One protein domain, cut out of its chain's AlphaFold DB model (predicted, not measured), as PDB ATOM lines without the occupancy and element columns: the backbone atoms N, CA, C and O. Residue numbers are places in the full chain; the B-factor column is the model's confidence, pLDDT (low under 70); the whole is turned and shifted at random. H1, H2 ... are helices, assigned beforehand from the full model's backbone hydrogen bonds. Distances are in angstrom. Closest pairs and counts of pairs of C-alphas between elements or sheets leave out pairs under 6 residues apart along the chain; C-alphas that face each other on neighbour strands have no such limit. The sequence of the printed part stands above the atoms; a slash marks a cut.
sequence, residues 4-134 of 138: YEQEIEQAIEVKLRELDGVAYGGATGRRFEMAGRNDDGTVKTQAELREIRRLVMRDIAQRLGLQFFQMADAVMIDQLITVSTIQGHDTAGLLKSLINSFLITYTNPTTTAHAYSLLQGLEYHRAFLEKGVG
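AT A GLANCE: This is residues 4 to 134 of the 138 residues of an uncharacterized protein of Pseudomonas putida (UniProt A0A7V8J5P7). The longest helix, H6, folds back from the end of H5 as a V, which reaches out from a cluster of four helices, H1 to H4; residues 120 to 132 of H6 stick out. In the cluster H1 and H4 cross H2, while H5 begins beside the end of H2. The printed part has 131 residues, six named helices in the order H1 to H6 and no named strand: all helix. It is only just loose, close to compact, with a radius of gyration of the C-alphas of 17.0 A and spans of 53 by 41 by 29 A.

IN THESE COORDINATES: Find C-alpha 112 at (137.961, 164.257, 100.826); from there H6, residues 112 to 132, runs 30.4 A. Before it come H5, residues 91 to 107, 23.9 A, H4, residues 74 to 87, 19.9 A, and H3, residues 66 to 71, 8.7 A. H2, residues 46 to 64, spans 26.4 A; H1, residues 4 to 20, spans 24.8 A from C-alpha 4 at (106.329, 153.205, 90.563).

HOW THE PARTS SIT: H6 touches H5 with residues 112 to 116 alone, closest at C-alphas 106 and 112, 4.1 A, at a steep tilt of 46 degrees. H5 touches the hub, H2, at C-alphas 60 and 92, 5.1 A, with a shallow tilt of 19 degrees. H1 touches H2 at C-alphas 12 and 57, 6.5 A. H4 is about perpendicular to H2, 82 degrees, closest at C-alphas 56 and 81, 6.8 A. H3 touches H1 at C-alphas 8 and 66, 6.3 A. In each helix every O i to N i+4 pair is within hydrogen-bond range.

THE WHOLE: C-alphas 42 and 109, the farthest apart, are 54.7 A apart. The printed part has no cut; the link H1 to H2 is long, residues 21 to 45. Residues 132 to 134 are under pLDDT 70.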
ATOM      1  N   TYR A   4     105.137 153.379  89.727       88.50
ATOM      2  CA  TYR A   4     106.329 153.205  90.563       88.50
ATOM      3  C   TYR A   4     106.049 152.531  91.921       88.50
ATOM      4  O   TYR A   4     106.841 151.724  92.399       88.50
ATOM      5  N   GLU A   5     104.907 152.819  92.553       90.69
ATOM      6  CA  GLU A   5     104.522 152.150  93.806       90.69
ATOM      7  C   GLU A   5     104.210 150.671  93.566       90.69
ATOM      8  O   GLU A   5     104.560 149.829  94.386       90.69
ATOM      9  N   GLN A   6     103.591 150.345  92.426       93.44
ATOM     10  CA  GLN A   6     103.311 148.957  92.053       93.44
ATOM     11  C   GLN A   6     104.601 148.169  91.814       93.44
ATOM     12  O   GLN A   6     104.697 147.021  92.243       93.44
ATOM     13  N   GLU A   7     105.598 148.778  91.173       95.62
ATOM     14  CA  GLU A   7     106.915 148.164  90.972       95.62
ATOM     15  C   GLU A   7     107.632 147.893  92.302       95.62
ATOM     16  O   GLU A   7     108.208 146.817  92.485       95.62
ATOM     17  N   ILE A   8     107.548 148.827  93.260       95.81
ATOM     18  CA  ILE A   8     108.065 148.620  94.619       95.81
ATOM     19  C   ILE A   8     107.359 147.439  95.288       95.81
ATOM     20  O   ILE A   8     108.033 146.542  95.791       95.81
ATOM     21  N   GLU A   9     106.025 147.392  95.267       95.94
ATOM     22  CA  GLU A   9     105.285 146.282  95.875       95.94
ATOM     23  C   GLU A   9     105.649 144.933  95.249       95.94
ATOM     24  O   GLU A   9     105.850 143.957  95.969       95.94
ATOM     25  N   GLN A  10     105.796 144.872  93.925       96.19
ATOM     26  CA  GLN A  10     106.222 143.653  93.238       96.19
ATOM     27  C   GLN A  10     107.624 143.215  93.670       96.19
ATOM     28  O   GLN A  10     107.835 142.035  93.952       96.19
ATOM     29  N   ALA A  11     108.574 144.148  93.770       96.62
ATOM     30  CA  ALA A  11     109.923 143.842  94.235       96.62
ATOM     31  C   ALA A  11     109.928 143.334  95.687       96.62
ATOM     32  O   ALA A  11     110.646 142.385  96.001       96.62
ATOM     33  N   ILE A  12     109.105 143.918  96.563       96.94
ATOM     34  CA  ILE A  12     108.960 143.466  97.954       96.94
ATOM     35  C   ILE A  12     108.409 142.041  98.004       96.94
ATOM     36  O   ILE A  12     108.959 141.204  98.716       96.94
ATOM     37  N   GLU A  13     107.367 141.730  97.229       96.19
ATOM     38  CA  GLU A  13     106.810 140.372  97.176       96.19
ATOM     39  C   GLU A  13     107.832 139.338  96.701       96.19
ATOM     40  O   GLU A  13     107.877 138.224  97.228       96.19
ATOM     41  N   VAL A  14     108.683 139.704  95.737       95.94
ATOM     42  CA  VAL A  14     109.791 138.848  95.298       95.94
ATOM     43  C   VAL A  14     110.755 138.586  96.459       95.94
ATOM     44  O   VAL A  14     111.020 137.423  96.754       95.94
ATOM     45  N   LYS A  15     111.200 139.622  97.185       95.62
ATOM     46  CA  LYS A  15     112.103 139.462  98.343       95.62
ATOM     47  C   LYS A  15     111.483 138.639  99.470       95.62
ATOM     48  O   LYS A  15     112.148 137.783 100.047       95.62
ATOM     49  N   LEU A  16     110.205 138.854  99.779       94.44
ATOM     50  CA  LEU A  16     109.506 138.072 100.799       94.44
ATOM     51  C   LEU A  16     109.388 136.595 100.398       94.44
ATOM     52  O   LEU A  16     109.579 135.725 101.242       94.44
ATOM     53  N   ARG A  17     109.137 136.304  99.117       93.94
ATOM     54  CA  ARG A  17     109.111 134.929  98.599       93.94
ATOM     55  C   ARG A  17     110.491 134.275  98.616       93.94
ATOM     56  O   ARG A  17     110.588 133.098  98.943       93.94
ATOM     57  N   GLU A  18     111.545 135.019  98.283       92.31
ATOM     58  CA  GLU A  18     112.930 134.546  98.405       92.31
ATOM     59  C   GLU A  18     113.230 134.113  99.850       92.31
ATOM     60  O   GLU A  18     113.822 133.059 100.061       92.31
ATOM     61  N   LEU A  19     112.742 134.856 100.851       89.88
ATOM     62  CA  LEU A  19     112.929 134.534 102.272       89.88
ATOM     63  C   LEU A  19     112.143 133.312 102.758       89.88
ATOM     64  O   LEU A  19     112.595 132.650 103.694       89.88
ATOM     65  N   ASP A  20     110.992 133.006 102.155       87.44
ATOM     66  CA  ASP A  20     110.161 131.859 102.551       87.44
ATOM     67  C   ASP A  20     110.907 130.524 102.389       87.44
ATOM     68  O   ASP A  20     110.663 129.577 103.137       87.44
ATOM     69  N   GLY A  21     111.854 130.455 101.447       79.62
ATOM     70  CA  GLY A  21     112.693 129.278 101.207       79.62
ATOM     71  C   GLY A  21     113.979 129.215 102.037       79.62
ATOM     72  O   GLY A  21     114.720 128.239 101.923       79.62
ATOM     73  N   VAL A  22     114.280 130.233 102.852       84.88
ATOM     74  CA  VAL A  22     115.585 130.366 103.516       84.88
ATOM     75  C   VAL A  22     115.484 130.058 105.007       84.88
ATOM     76  O   VAL A  22     114.946 130.837 105.800       84.88
ATOM     77  N   ALA A  23     116.078 128.931 105.403       83.25
ATOM     78  CA  ALA A  23     116.203 128.534 106.801       83.25
ATOM     79  C   ALA A  23     117.099 129.498 107.602       83.25
ATOM     80  O   ALA A  23     118.013 130.127 107.064       83.25
ATOM     81  N   TYR A  24     116.864 129.575 108.911       80.44
ATOM     82  CA  TYR A  24     117.743 130.287 109.838       80.44
ATOM     83  C   TYR A  24     119.055 129.531 110.059       80.44
ATOM     84  O   TYR A  24     119.074 128.300 110.114       80.44
ATOM     85  N   GLY A  25     120.151 130.271 110.224       77.25
ATOM     86  CA  GLY A  25     121.446 129.699 110.574       77.25
ATOM     87  C   GLY A  25     122.637 130.407 109.938       77.25
ATOM     88  O   GLY A  25     122.523 131.177 108.985       77.25
ATOM     89  N   GLY A  26     123.830 130.114 110.463       71.81
ATOM     90  CA  GLY A  26     125.075 130.730 109.995       71.81
ATOM     91  C   GLY A  26     125.370 130.482 108.510       71.81
ATOM     92  O   GLY A  26     125.923 131.363 107.858       71.81
ATOM     93  N   ALA A  27     124.949 129.331 107.972       76.00
ATOM     94  CA  ALA A  27     125.179 128.941 106.580       76.00
ATOM     95  C   ALA A  27     124.364 129.758 105.563       76.00
ATOM     96  O   ALA A  27     124.813 129.938 104.436       76.00
ATOM     97  N   THR A  28     123.189 130.264 105.949       78.31
ATOM     98  CA  THR A  28     122.324 131.076 105.076       78.31
ATOM     99  C   THR A  28     122.530 132.573 105.276       78.31
ATOM    100  O   THR A  28     121.945 133.374 104.561       78.31
ATOM    101  N   GLY A  29     123.323 132.974 106.278       79.94
ATOM    102  CA  GLY A  29     123.483 134.374 106.675       79.94
ATOM    103  C   GLY A  29     122.303 134.936 107.474       79.94
ATOM    104  O   GLY A  29     122.419 136.027 108.031       79.94
ATOM    105  N   ARG A  30     121.202 134.187 107.614       86.44
ATOM    106  CA  ARG A  30     120.016 134.581 108.379       86.44
ATOM    107  C   ARG A  30     120.230 134.278 109.865       86.44
ATOM    108  O   ARG A  30     119.847 133.221 110.368       86.44
ATOM    109  N   ARG A  31     120.951 135.176 110.540       82.62
ATOM    110  CA  ARG A  31     121.509 134.979 111.892       82.62
ATOM    111  C   ARG A  31     120.575 135.415 113.012       82.62
ATOM    112  O   ARG A  31     120.616 134.833 114.091       82.62
ATOM    113  N   PHE A  32     119.766 136.432 112.758       83.56
ATOM    114  CA  PHE A  32     118.827 136.997 113.713       83.56
ATOM    115  C   PHE A  32     117.399 136.727 113.265       83.56
ATOM    116  O   PHE A  32     117.083 136.802 112.074       83.56
ATOM    117  N   GLU A  33     116.539 136.449 114.238       83.00
ATOM    118  CA  GLU A  33     115.104 136.325 114.046       83.00
ATOM    119  C   GLU A  33     114.398 137.496 114.724       83.00
ATOM    120  O   GLU A  33     114.721 137.887 115.848       83.00
ATOM    121  N   MET A  34     113.430 138.068 114.015       77.81
ATOM    122  CA  MET A  34     112.575 139.095 114.574       77.81
ATOM    123  C   MET A  34     111.545 138.425 115.480       77.81
ATOM    124  O   MET A  34     110.661 137.719 115.005       77.81
ATOM    125  N   ALA A  35     111.657 138.670 116.781       76.50
ATOM    126  CA  ALA A  35     110.621 138.357 117.751       76.50
ATOM    127  C   ALA A  35     109.898 139.649 118.140       76.50
ATOM    128  O   ALA A  35     110.501 140.720 118.198       76.50
ATOM    129  N   GLY A  36     108.601 139.562 118.419       74.38
ATOM    130  CA  GLY A  36     107.822 140.725 118.817       74.38
ATOM    131  C   GLY A  36     106.587 140.333 119.606       74.38
ATOM    132  O   GLY A  36     106.093 139.209 119.496       74.38
ATOM    133  N   ARG A  37     106.090 141.279 120.399       81.00
ATOM    134  CA  ARG A  37     104.792 141.177 121.060       81.00
ATOM    135  C   ARG A  37     103.857 142.266 120.551       81.00
ATOM    136  O   ARG A  37     104.319 143.322 120.123       81.00
ATOM    137  N   ASN A  38     102.567 141.974 120.530       82.56
ATOM    138  CA  ASN A  38     101.511 142.959 120.337       82.56
ATOM    139  C   ASN A  38     101.338 143.804 121.611       82.56
ATOM    140  O   ASN A  38     101.867 143.452 122.668       82.56
ATOM    141  N   ASP A  39     100.597 144.909 121.510       83.12
ATOM    142  CA  ASP A  39     100.363 145.838 122.629       83.12
ATOM    143  C   ASP A  39      99.625 145.167 123.802       83.12
ATOM    144  O   ASP A  39      99.786 145.552 124.957       83.12
ATOM    145  N   ASP A  40      98.862 144.111 123.511       86.56
ATOM    146  CA  ASP A  40      98.185 143.252 124.486       86.56
ATOM    147  C   ASP A  40      99.109 142.197 125.138       86.56
ATOM    148  O   ASP A  40      98.672 141.389 125.957       86.56
ATOM    149  N   GLY A  41     100.397 142.188 124.781       83.75
ATOM    150  CA  GLY A  41     101.410 141.275 125.303       83.75
ATOM    151  C   GLY A  41     101.470 139.903 124.622       83.75
ATOM    152  O   GLY A  41     102.344 139.105 124.995       83.75
ATOM    153  N   THR A  42     100.608 139.624 123.634       87.56
ATOM    154  CA  THR A  42     100.628 138.376 122.849       87.56
ATOM    155  C   THR A  42     101.830 138.320 121.908       87.56
ATOM    156  O   THR A  42     102.367 139.349 121.508       87.56
ATOM    157  N   VAL A  43     102.305 137.118 121.569       87.62
ATOM    158  CA  VAL A  43     103.428 136.948 120.631       87.62
ATOM    159  C   VAL A  43     102.935 137.183 119.206       87.62
ATOM    160  O   VAL A  43     101.943 136.581 118.799       87.62
ATOM    161  N   LYS A  44     103.651 138.019 118.447       88.62
ATOM    162  CA  LYS A  44     103.345 138.256 117.034       88.62
ATOM    163  C   LYS A  44     103.463 136.958 116.238       88.62
ATOM    164  O   LYS A  44     104.458 136.239 116.321       88.62
ATOM    165  N   THR A  45     102.449 136.685 115.440       90.25
ATOM    166  CA  THR A  45     102.403 135.595 114.471       90.25
ATOM    167  C   THR A  45     103.392 135.828 113.329       90.25
ATOM    168  O   THR A  45     103.813 136.951 113.046       90.25
ATOM    169  N   GLN A  46     103.720 134.764 112.595       85.94
ATOM    170  CA  GLN A  46     104.572 134.874 111.407       85.94
ATOM    171  C   GLN A  46     103.966 135.779 110.322       85.94
ATOM    172  O   GLN A  46     104.707 136.456 109.613       85.94
ATOM    173  N   ALA A  47     102.635 135.848 110.220       89.31
ATOM    174  CA  ALA A  47     101.952 136.751 109.294       89.31
ATOM    175  C   ALA A  47     102.146 138.227 109.686       89.31
ATOM    176  O   ALA A  47     102.490 139.044 108.836       89.31
ATOM    177  N   GLU A  48     102.014 138.562 110.972       89.75
ATOM    178  CA  GLU A  48     102.265 139.923 111.470       89.75
ATOM    179  C   GLU A  48     103.739 140.317 111.309       89.75
ATOM    180  O   GLU A  48     104.045 141.428 110.881       89.75
ATOM    181  N   LEU A  49     104.666 139.396 111.589       88.81
ATOM    182  CA  LEU A  49     106.097 139.620 111.366       88.81
ATOM    183  C   LEU A  49     106.420 139.804 109.877       88.81
ATOM    184  O   LEU A  49     107.268 140.627 109.530       88.81
ATOM    185  N   ARG A  50     105.752 139.065 108.979       91.00
ATOM    186  CA  ARG A  50     105.869 139.260 107.525       91.00
ATOM    187  C   ARG A  50     105.390 140.649 107.116       91.00
ATOM    188  O   ARG A  50     106.074 141.304 106.336       91.00
ATOM    189  N   GLU A  51     104.269 141.112 107.661       91.56
ATOM    190  CA  GLU A  51     103.753 142.445 107.345       91.56
ATOM    191  C   GLU A  51     104.680 143.551 107.862       91.56
ATOM    192  O   GLU A  51     104.967 144.500 107.139       91.56
ATOM    193  N   ILE A  52     105.264 143.393 109.053       89.81
ATOM    194  CA  ILE A  52     106.296 144.319 109.543       89.81
ATOM    195  C   ILE A  52     107.477 144.380 108.566       89.81
ATOM    196  O   ILE A  52     107.898 145.472 108.188       89.81
ATOM    197  N   ARG A  53     107.984 143.227 108.097       91.94
ATOM    198  CA  ARG A  53     109.053 143.203 107.079       91.94
ATOM    199  C   ARG A  53     108.632 143.945 105.818       91.94
ATOM    200  O   ARG A  53     109.403 144.764 105.332       91.94
ATOM    201  N   ARG A  54     107.419 143.697 105.315       94.81
ATOM    202  CA  ARG A  54     106.869 144.377 104.134       94.81
ATOM    203  C   ARG A  54     106.905 145.898 104.297       94.81
ATOM    204  O   ARG A  54     107.397 146.592 103.410       94.81
ATOM    205  N   LEU A  55     106.422 146.407 105.431       92.62
ATOM    206  CA  LEU A  55     106.376 147.842 105.718       92.62
ATOM    207  C   LEU A  55     107.775 148.467 105.752       92.62
ATOM    208  O   LEU A  55     107.992 149.512 105.140       92.62
ATOM    209  N   VAL A  56     108.740 147.816 106.408       91.88
ATOM    210  CA  VAL A  56     110.114 148.338 106.479       91.88
ATOM    211  C   VAL A  56     110.824 148.223 105.125       91.88
ATOM    212  O   VAL A  56     111.516 149.153 104.719       91.88
ATOM    213  N   MET A  57     110.618 147.136 104.374       94.69
ATOM    214  CA  MET A  57     111.134 146.998 103.005       94.69
ATOM    215  C   MET A  57     110.612 148.103 102.085       94.69
ATOM    216  O   MET A  57     111.381 148.645 101.291       94.69
ATOM    217  N   ARG A  58     109.334 148.477 102.218       94.56
ATOM    218  CA  ARG A  58     108.743 149.605 101.487       94.56
ATOM    219  C   ARG A  58     109.446 150.916 101.808       94.56
ATOM    220  O   ARG A  58     109.826 151.622 100.877       94.56
ATOM    221  N   ASP A  59     109.662 151.221 103.086       91.62
ATOM    222  CA  ASP A  59     110.369 152.444 103.491       91.62
ATOM    223  C   ASP A  59     111.816 152.465 102.958       91.62
ATOM    224  O   ASP A  59     112.255 153.463 102.386       91.62
ATOM    225  N   ILE A  60     112.529 151.333 103.024       91.81
ATOM    226  CA  ILE A  60     113.873 151.185 102.440       91.81
ATOM    227  C   ILE A  60     113.846 151.444 100.925       91.81
ATOM    228  O   ILE A  60     114.628 152.262 100.432       91.81
ATOM    229  N   ALA A  61     112.952 150.784 100.183       93.38
ATOM    230  CA  ALA A  61     112.852 150.918  98.730       93.38
ATOM    231  C   ALA A  61     112.488 152.350  98.303       93.38
ATOM    232  O   ALA A  61     113.045 152.873  97.337       93.38
ATOM    233  N   GLN A  62     111.601 153.016  99.045       92.00
ATOM    234  CA  GLN A  62     111.219 154.405  98.787       92.00
ATOM    235  C   GLN A  62     112.364 155.388  99.061       92.00
ATOM    236  O   GLN A  62     112.519 156.366  98.328       92.00
ATOM    237  N   ARG A  63     113.177 155.151 100.099       90.06
ATOM    238  CA  ARG A  63     114.261 156.067 100.492       90.06
ATOM    239  C   ARG A  63     115.547 155.879  99.698       90.06
ATOM    240  O   ARG A  63     116.189 156.883  99.386       90.06
ATOM    241  N   LEU A  64     115.933 154.635  99.417       88.69
ATOM    242  CA  LEU A  64     117.187 154.291  98.730       88.69
ATOM    243  C   LEU A  64     117.009 154.092  97.220       88.69
ATOM    244  O   LEU A  64     117.982 154.173  96.476       88.69
ATOM    245  N   GLY A  65     115.772 153.878  96.767       91.19
ATOM    246  CA  GLY A  65     115.424 153.663  95.367       91.19
ATOM    247  C   GLY A  65     115.231 152.188  95.016       91.19
ATOM    248  O   GLY A  65     115.907 151.297  95.540       91.19
ATOM    249  N   LEU A  66     114.314 151.938  94.076       93.25
ATOM    250  CA  LEU A  66     113.924 150.595  93.640       93.25
ATOM    251  C   LEU A  66     115.107 149.766  93.121       93.25
ATOM    252  O   LEU A  66     115.241 148.599  93.479       93.25
ATOM    253  N   GLN A  67     115.990 150.369  92.321       92.31
ATOM    254  CA  GLN A  67     117.125 149.661  91.723       92.31
ATOM    255  C   GLN A  67     118.088 149.117  92.787       92.31
ATOM    256  O   GLN A  67     118.486 147.955  92.721       92.31
ATOM    257  N   PHE A  68     118.422 149.928  93.797       89.38
ATOM    258  CA  PHE A  68     119.259 149.487  94.912       89.38
ATOM    259  C   PHE A  68     118.597 148.332  95.672       89.38
ATOM    260  O   PHE A  68     119.233 147.316  95.947       89.38
ATOM    261  N   PHE A  69     117.299 148.463  95.960       93.69
ATOM    262  CA  PHE A  69     116.532 147.441  96.669       93.69
ATOM    263  C   PHE A  69     116.473 146.104  95.911       93.69
ATOM    264  O   PHE A  69     116.632 145.044  96.515       93.69
ATOM    265  N   GLN A  70     116.288 146.132  94.588       94.62
ATOM    266  CA  GLN A  70     116.252 144.925  93.753       94.62
ATOM    267  C   GLN A  70     117.600 144.194  93.720       94.62
ATOM    268  O   GLN A  70     117.624 142.962  93.771       94.62
ATOM    269  N   MET A  71     118.705 144.945  93.664       93.31
ATOM    270  CA  MET A  71     120.065 144.397  93.631       93.31
ATOM    271  C   MET A  71     120.515 143.801  94.968       93.31
ATOM    272  O   MET A  71     121.366 142.913  94.979       93.31
ATOM    273  N   ALA A  72     119.980 144.285  96.090       92.62
ATOM    274  CA  ALA A  72     120.341 143.788  97.411       92.62
ATOM    275  C   ALA A  72     119.782 142.376  97.665       92.62
ATOM    276  O   ALA A  72     118.649 142.053  97.308       92.62
ATOM    277  N   ASP A  73     120.581 141.523  98.306       92.62
ATOM    278  CA  ASP A  73     120.178 140.166  98.681       92.62
ATOM    279  C   ASP A  73     119.031 140.181  99.713       92.62
ATOM    280  O   ASP A  73     119.016 141.002 100.634       92.62
ATOM    281  N   ALA A  74     118.057 139.276  99.574       93.31
ATOM    282  CA  ALA A  74     116.886 139.255 100.450       93.31
ATOM    283  C   ALA A  74     117.240 138.969 101.914       93.31
ATOM    284  O   ALA A  74     116.660 139.589 102.809       93.31
ATOM    285  N   VAL A  75     118.206 138.080 102.172       93.00
ATOM    286  CA  VAL A  75     118.668 137.785 103.533       93.00
ATOM    287  C   VAL A  75     119.364 139.002 104.118       93.00
ATOM    288  O   VAL A  75     119.098 139.358 105.262       93.00
ATOM    289  N   MET A  76     120.200 139.692 103.339       91.06
ATOM    290  CA  MET A  76     120.821 140.940 103.786       91.06
ATOM    291  C   MET A  76     119.767 141.978 104.206       91.06
ATOM    292  O   MET A  76     119.900 142.574 105.277       91.06
ATOM    293  N   ILE A  77     118.710 142.171 103.411       93.19
ATOM    294  CA  ILE A  77     117.614 143.094 103.745       93.19
ATOM    295  C   ILE A  77     116.869 142.626 105.009       93.19
ATOM    296  O   ILE A  77     116.620 143.435 105.898       93.19
ATOM    297  N   ASP A  78     116.550 141.335 105.142       92.44
ATOM    298  CA  ASP A  78     115.890 140.778 106.337       92.44
ATOM    299  C   ASP A  78     116.723 140.979 107.608       92.44
ATOM    300  O   ASP A  78     116.196 141.366 108.654       92.44
ATOM    301  N   GLN A  79     118.036 140.760 107.525       92.25
ATOM    302  CA  GLN A  79     118.948 140.953 108.650       92.25
ATOM    303  C   GLN A  79     119.131 142.431 108.986       92.25
ATOM    304  O   GLN A  79     119.156 142.780 110.167       92.25
ATOM    305  N   LEU A  80     119.173 143.308 107.978       91.56
ATOM    306  CA  LEU A  80     119.151 144.753 108.181       91.56
ATOM    307  C   LEU A  80     117.902 145.163 108.961       91.56
ATOM    308  O   LEU A  80     118.027 145.820 109.991       91.56
ATOM    309  N   ILE A  81     116.717 144.745 108.509       91.25
ATOM    310  CA  ILE A  81     115.438 145.042 109.170       91.25
ATOM    311  C   ILE A  81     115.464 144.529 110.606       91.25
ATOM    312  O   ILE A  81     115.251 145.300 111.535       91.25
ATOM    313  N   THR A  82     115.808 143.256 110.794       90.56
ATOM    314  CA  THR A  82     115.794 142.604 112.107       90.56
ATOM    315  C   THR A  82     116.715 143.312 113.100       90.56
ATOM    316  O   THR A  82     116.288 143.657 114.200       90.56
ATOM    317  N   VAL A  83     117.965 143.586 112.717       90.06
ATOM    318  CA  VAL A  83     118.924 144.274 113.594       90.06
ATOM    319  C   VAL A  83     118.481 145.710 113.868       90.06
ATOM    320  O   VAL A  83     118.558 146.161 115.007       90.06
ATOM    321  N   SER A  84     117.963 146.412 112.859       88.81
ATOM    322  CA  SER A  84     117.465 147.785 113.018       88.81
ATOM    323  C   SER A  84     116.294 147.851 113.993       88.81
ATOM    324  O   SER A  84     116.270 148.720 114.859       88.81
ATOM    325  N   THR A  85     115.365 146.896 113.907       85.94
ATOM    326  CA  THR A  85     114.238 146.774 114.836       85.94
ATOM    327  C   THR A  85     114.713 146.463 116.253       85.94
ATOM    328  O   THR A  85     114.253 147.109 117.189       85.94
ATOM    329  N   ILE A  86     115.657 145.530 116.426       85.50
ATOM    330  CA  ILE A  86     116.208 145.179 117.748       85.50
ATOM    331  C   ILE A  86     116.914 146.377 118.396       85.50
ATOM    332  O   ILE A  86     116.778 146.591 119.597       85.50
ATOM    333  N   GLN A  87     117.668 147.151 117.613       86.44
ATOM    334  CA  GLN A  87     118.429 148.302 118.110       86.44
ATOM    335  C   GLN A  87     117.601 149.598 118.178       86.44
ATOM    336  O   GLN A  87     118.063 150.588 118.733       86.44
ATOM    337  N   GLY A  88     116.387 149.619 117.616       85.81
ATOM    338  CA  GLY A  88     115.554 150.823 117.545       85.81
ATOM    339  C   GLY A  88     116.108 151.908 116.611       85.81
ATOM    340  O   GLY A  88     115.893 153.094 116.850       85.81
ATOM    341  N   HIS A  89     116.842 151.527 115.563       87.69
ATOM    342  CA  HIS A  89     117.462 152.462 114.621       87.69
ATOM    343  C   HIS A  89     116.619 152.638 113.345       87.69
ATOM    344  O   HIS A  89     116.219 151.653 112.724       87.69
ATOM    345  N   ASP A  90     116.425 153.884 112.885       86.12
ATOM    346  CA  ASP A  90     115.921 154.175 111.527       86.12
ATOM    347  C   ASP A  90     117.050 153.998 110.503       86.12
ATOM    348  O   ASP A  90     117.641 154.955 109.998       86.12
ATOM    349  N   THR A  91     117.397 152.747 110.210       83.12
ATOM    350  CA  THR A  91     118.546 152.458 109.348       83.12
ATOM    351  C   THR A  91     118.321 152.881 107.896       83.12
ATOM    352  O   THR A  91     119.276 153.263 107.226       83.12
ATOM    353  N   ALA A  92     117.078 152.903 107.403       83.75
ATOM    354  CA  ALA A  92     116.775 153.408 106.063       83.75
ATOM    355  C   ALA A  92     117.061 154.919 105.959       83.75
ATOM    356  O   ALA A  92     117.696 155.381 105.006       83.75
ATOM    357  N   GLY A  93     116.644 155.689 106.970       85.94
ATOM    358  CA  GLY A  93     117.001 157.099 107.117       85.94
ATOM    359  C   GLY A  93     118.505 157.316 107.265       85.94
ATOM    360  O   GLY A  93     119.072 158.157 106.565       85.94
ATOM    361  N   LEU A  94     119.165 156.522 108.114       86.31
ATOM    362  CA  LEU A  94     120.611 156.606 108.327       86.31
ATOM    363  C   LEU A  94     121.404 156.311 107.052       86.31
ATOM    364  O   LEU A  94     122.347 157.038 106.766       86.31
ATOM    365  N   LEU A  95     121.014 155.313 106.254       87.00
ATOM    366  CA  LEU A  95     121.680 154.993 104.986       87.00
ATOM    367  C   LEU A  95     121.553 156.136 103.975       87.00
ATOM    368  O   LEU A  95     122.545 156.541 103.369       87.00
ATOM    369  N   LYS A  96     120.355 156.715 103.835       87.88
ATOM    370  CA  LYS A  96     120.153 157.890 102.977       87.88
ATOM    371  C   LYS A  96     120.987 159.080 103.456       87.88
ATOM    372  O   LYS A  96     121.621 159.760 102.650       87.88
ATOM    373  N   SER A  97     121.009 159.323 104.766       89.12
ATOM    374  CA  SER A  97     121.814 160.394 105.350       89.12
ATOM    375  C   SER A  97     123.310 160.150 105.161       89.12
ATOM    376  O   SER A  97     124.023 161.089 104.827       89.12
ATOM    377  N   LEU A  98     123.781 158.911 105.324       90.69
ATOM    378  CA  LEU A  98     125.172 158.513 105.119       90.69
ATOM    379  C   LEU A  98     125.627 158.826 103.695       90.69
ATOM    380  O   LEU A  98     126.676 159.439 103.526       90.69
ATOM    381  N   ILE A  99     124.832 158.454 102.684       89.69
ATOM    382  CA  ILE A  99     125.140 158.742 101.275       89.69
ATOM    383  C   ILE A  99     125.297 160.251 101.069       89.69
ATOM    384  O   ILE A  99     126.302 160.702 100.519       89.69
ATOM    385  N   ASN A 100     124.348 161.049 101.564       91.88
ATOM    386  CA  ASN A 100     124.399 162.504 101.426       91.88
ATOM    387  C   ASN A 100     125.610 163.114 102.146       91.88
ATOM    388  O   ASN A 100     126.341 163.915 101.563       91.88
ATOM    389  N   SER A 101     125.852 162.719 103.397       93.88
ATOM    390  CA  SER A 101     126.992 163.184 104.190       93.88
ATOM    391  C   SER A 101     128.322 162.806 103.542       93.88
ATOM    392  O   SER A 101     129.235 163.631 103.490       93.88
ATOM    393  N   PHE A 102     128.431 161.592 102.999       94.56
ATOM    394  CA  PHE A 102     129.612 161.148 102.272       94.56
ATOM    395  C   PHE A 102     129.847 161.995 101.020       94.56
ATOM    396  O   PHE A 102     130.945 162.506 100.841       94.56
ATOM    397  N   LEU A 103     128.828 162.225 100.186       94.69
ATOM    398  CA  LEU A 103     128.980 163.038  98.973       94.69
ATOM    399  C   LEU A 103     129.440 164.470  99.290       94.69
ATOM    400  O   LEU A 103     130.357 164.983  98.646       94.69
ATOM    401  N   ILE A 104     128.854 165.104 100.309       96.31
ATOM    402  CA  ILE A 104     129.230 166.462 100.734       96.31
ATOM    403  C   ILE A 104     130.680 166.498 101.235       96.31
ATOM    404  O   ILE A 104     131.458 167.366 100.844       96.31
ATOM    405  N   THR A 105     131.064 165.553 102.093       96.25
ATOM    406  CA  THR A 105     132.416 165.521 102.675       96.25
ATOM    407  C   THR A 105     133.480 165.105 101.662       96.25
ATOM    408  O   THR A 105     134.591 165.631 101.684       96.25
ATOM    409  N   TYR A 106     133.151 164.209 100.734       95.88
ATOM    410  CA  TYR A 106     134.072 163.748  99.703       95.88
ATOM    411  C   TYR A 106     134.336 164.816  98.636       95.88
ATOM    412  O   TYR A 106     135.455 164.937  98.144       95.88
ATOM    413  N   THR A 107     133.335 165.626  98.290       96.88
ATOM    414  CA  THR A 107     133.486 166.689  97.279       96.88
ATOM    415  C   THR A 107     134.221 167.928  97.791       96.88
ATOM    416  O   THR A 107     134.668 168.745  96.986       96.88
ATOM    417  N   ASN A 108     134.404 168.069  99.106       96.38
ATOM    418  CA  ASN A 108     135.206 169.137  99.687       96.38
ATOM    419  C   ASN A 108     136.699 168.729  99.759       96.38
ATOM    420  O   ASN A 108     137.028 167.752 100.441       96.38
ATOM    421  N   PRO A 109     137.625 169.482  99.125       95.81
ATOM    422  CA  PRO A 109     139.053 169.154  99.095       95.81
ATOM    423  C   PRO A 109     139.709 168.981 100.469       95.81
ATOM    424  O   PRO A 109     140.661 168.216 100.593       95.81
ATOM    425  N   THR A 110     139.215 169.667 101.505       97.38
ATOM    426  CA  THR A 110     139.800 169.586 102.853       97.38
ATOM    427  C   THR A 110     139.370 168.335 103.617       97.38
ATOM    428  O   THR A 110     140.077 167.907 104.527       97.38
ATOM    429  N   THR A 111     138.243 167.723 103.246       96.62
ATOM    430  CA  THR A 111     137.685 166.546 103.930       96.62
ATOM    431  C   THR A 111     137.684 165.282 103.071       96.62
ATOM    432  O   THR A 111     137.408 164.205 103.598       96.62
ATOM    433  N   THR A 112     138.050 165.371 101.786       96.69
ATOM    434  CA  THR A 112     137.961 164.257 100.826       96.69
ATOM    435  C   THR A 112     138.718 163.003 101.276       96.69
ATOM    436  O   THR A 112     138.163 161.904 101.291       96.69
ATOM    437  N   ALA A 113     139.958 163.166 101.754       96.38
ATOM    438  CA  ALA A 113     140.795 162.051 102.195       96.38
ATOM    439  C   ALA A 113     140.213 161.349 103.431       96.38
ATOM    440  O   ALA A 113     140.279 160.127 103.544       96.38
ATOM    441  N   HIS A 114     139.611 162.119 104.341       95.88
ATOM    442  CA  HIS A 114     138.975 161.573 105.533       95.88
ATOM    443  C   HIS A 114     137.662 160.855 105.201       95.88
ATOM    444  O   HIS A 114     137.424 159.753 105.684       95.88
ATOM    445  N   ALA A 115     136.834 161.430 104.323       95.19
ATOM    446  CA  ALA A 115     135.624 160.767 103.839       95.19
ATOM    447  C   ALA A 115     135.958 159.413 103.190       95.19
ATOM    448  O   ALA A 115     135.321 158.402 103.486       95.19
ATOM    449  N   TYR A 116     137.008 159.374 102.362       95.19
ATOM    450  CA  TYR A 116     137.473 158.139 101.739       95.19
ATOM    451  C   TYR A 116     137.980 157.108 102.757       95.19
ATOM    452  O   TYR A 116     137.627 155.934 102.652       95.19
ATOM    453  N   SER A 117     138.753 157.520 103.769       96.31
ATOM    454  CA  SER A 117     139.273 156.581 104.772       96.31
ATOM    455  C   SER A 117     138.170 155.947 105.626       96.31
ATOM    456  O   SER A 117     138.268 154.768 105.967       96.31
ATOM    457  N   LEU A 118     137.084 156.676 105.909       94.31
ATOM    458  CA  LEU A 118     135.899 156.118 106.570       94.31
ATOM    459  C   LEU A 118     135.247 155.016 105.723       94.31
ATOM    460  O   LEU A 118     134.910 153.953 106.250       94.31
ATOM    461  N   LEU A 119     135.123 155.228 104.408       92.25
ATOM    462  CA  LEU A 119     134.592 154.216 103.492       92.25
ATOM    463  C   LEU A 119     135.512 152.987 103.410       92.25
ATOM    464  O   LEU A 119     135.035 151.855 103.462       92.25
ATOM    465  N   GLN A 120     136.831 153.192 103.362       94.25
ATOM    466  CA  GLN A 120     137.800 152.093 103.415       94.25
ATOM    467  C   GLN A 120     137.696 151.289 104.717       94.25
ATOM    468  O   GLN A 120     137.820 150.066 104.689       94.25
ATOM    469  N   GLY A 121     137.440 151.952 105.849       93.00
ATOM    470  CA  GLY A 121     137.205 151.284 107.129       93.00
ATOM    471  C   GLY A 121     135.991 150.351 107.091       93.00
ATOM    472  O   GLY A 121     136.071 149.215 107.561       93.00
ATOM    473  N   LEU A 122     134.888 150.786 106.474       90.12
ATOM    474  CA  LEU A 122     133.701 149.943 106.283       90.12
ATOM    475  C   LEU A 122     133.999 148.727 105.395       90.12
ATOM    476  O   LEU A 122     133.650 147.602 105.762       90.12
ATOM    477  N   GLU A 123     134.697 148.922 104.274       89.38
ATOM    478  CA  GLU A 123     135.098 147.819 103.390       89.38
ATOM    479  C   GLU A 123     136.046 146.832 104.079       89.38
ATOM    480  O   GLU A 123     135.917 145.616 103.913       89.38
ATOM    481  N   TYR A 124     136.962 147.331 104.910       92.44
ATOM    482  CA  TYR A 124     137.830 146.490 105.725       92.44
ATOM    483  C   TYR A 124     137.019 145.599 106.674       92.44
ATOM    484  O   TYR A 124     137.256 144.391 106.736       92.44
ATOM    485  N   HIS A 125     136.030 146.159 107.379       88.56
ATOM    486  CA  HIS A 125     135.163 145.379 108.265       88.56
ATOM    487  C   HIS A 125     134.334 144.339 107.505       88.56
ATOM    488  O   HIS A 125     134.228 143.199 107.964       88.56
ATOM    489  N   ARG A 126     133.799 144.688 106.328       86.25
ATOM    490  CA  ARG A 126     133.083 143.737 105.465       86.25
ATOM    491  C   ARG A 126     133.982 142.561 105.075       86.25
ATOM    492  O   ARG A 126     133.620 141.409 105.306       86.25
ATOM    493  N   ALA A 127     135.183 142.844 104.575       85.50
ATOM    494  CA  ALA A 127     136.149 141.819 104.183       85.50
ATOM    495  C   ALA A 127     136.631 140.967 105.374       85.50
ATOM    496  O   ALA A 127     136.888 139.771 105.225       85.50
ATOM    497  N   PHE A 128     136.752 141.560 106.565       84.38
ATOM    498  CA  PHE A 128     137.095 140.833 107.787       84.38
ATOM    499  C   PHE A 128     136.025 139.791 108.143       84.38
ATOM    500  O   PHE A 128     136.359 138.648 108.456       84.38
ATOM    501  N   LEU A 129     134.742 140.151 108.037       78.62
ATOM    502  CA  LEU A 129     133.632 139.232 108.301       78.62
ATOM    503  C   LEU A 129     133.570 138.084 107.285       78.62
ATOM    504  O   LEU A 129     133.302 136.950 107.674       78.62
ATOM    505  N   GLU A 130     133.868 138.343 106.013       75.50
ATOM    506  CA  GLU A 130     133.924 137.303 104.973       75.50
ATOM    507  C   GLU A 130     135.041 136.281 105.235       75.50
ATOM    508  O   GLU A 130     134.853 135.083 105.033       75.50
ATOM    509  N   LYS A 131     136.188 136.733 105.755       71.06
ATOM    510  CA  LYS A 131     137.320 135.856 106.101       71.06
ATOM    511  C   LYS A 131     137.130 135.127 107.439       71.06
ATOM    512  O   LYS A 131     137.618 134.012 107.600       71.06
ATOM    513  N   GLY A 132     136.418 135.731 108.393       55.25
ATOM    514  CA  GLY A 132     136.259 135.225 109.762       55.25
ATOM    515  C   GLY A 132     135.210 134.122 109.955       55.25
ATOM    516  O   GLY A 132     135.260 133.413 110.956       55.25
ATOM    517  N   VAL A 133     134.282 133.916 109.012       52.44
ATOM    518  CA  VAL A 133     133.228 132.878 109.124       52.44
ATOM    519  C   VAL A 133     133.740 131.471 108.745       52.44
ATOM    520  O   VAL A 133     133.075 130.477 109.019       52.44
ATOM    521  N   GLY A 134     134.955 131.358 108.194       43.81
ATOM    522  CA  GLY A 134     135.606 130.080 107.861       43.81
ATOM    523  C   GLY A 134     136.619 129.551 108.889       43.81
ATOM    524  O   GLY A 134     137.180 128.480 108.673       43.81
TER     525      GLY A 134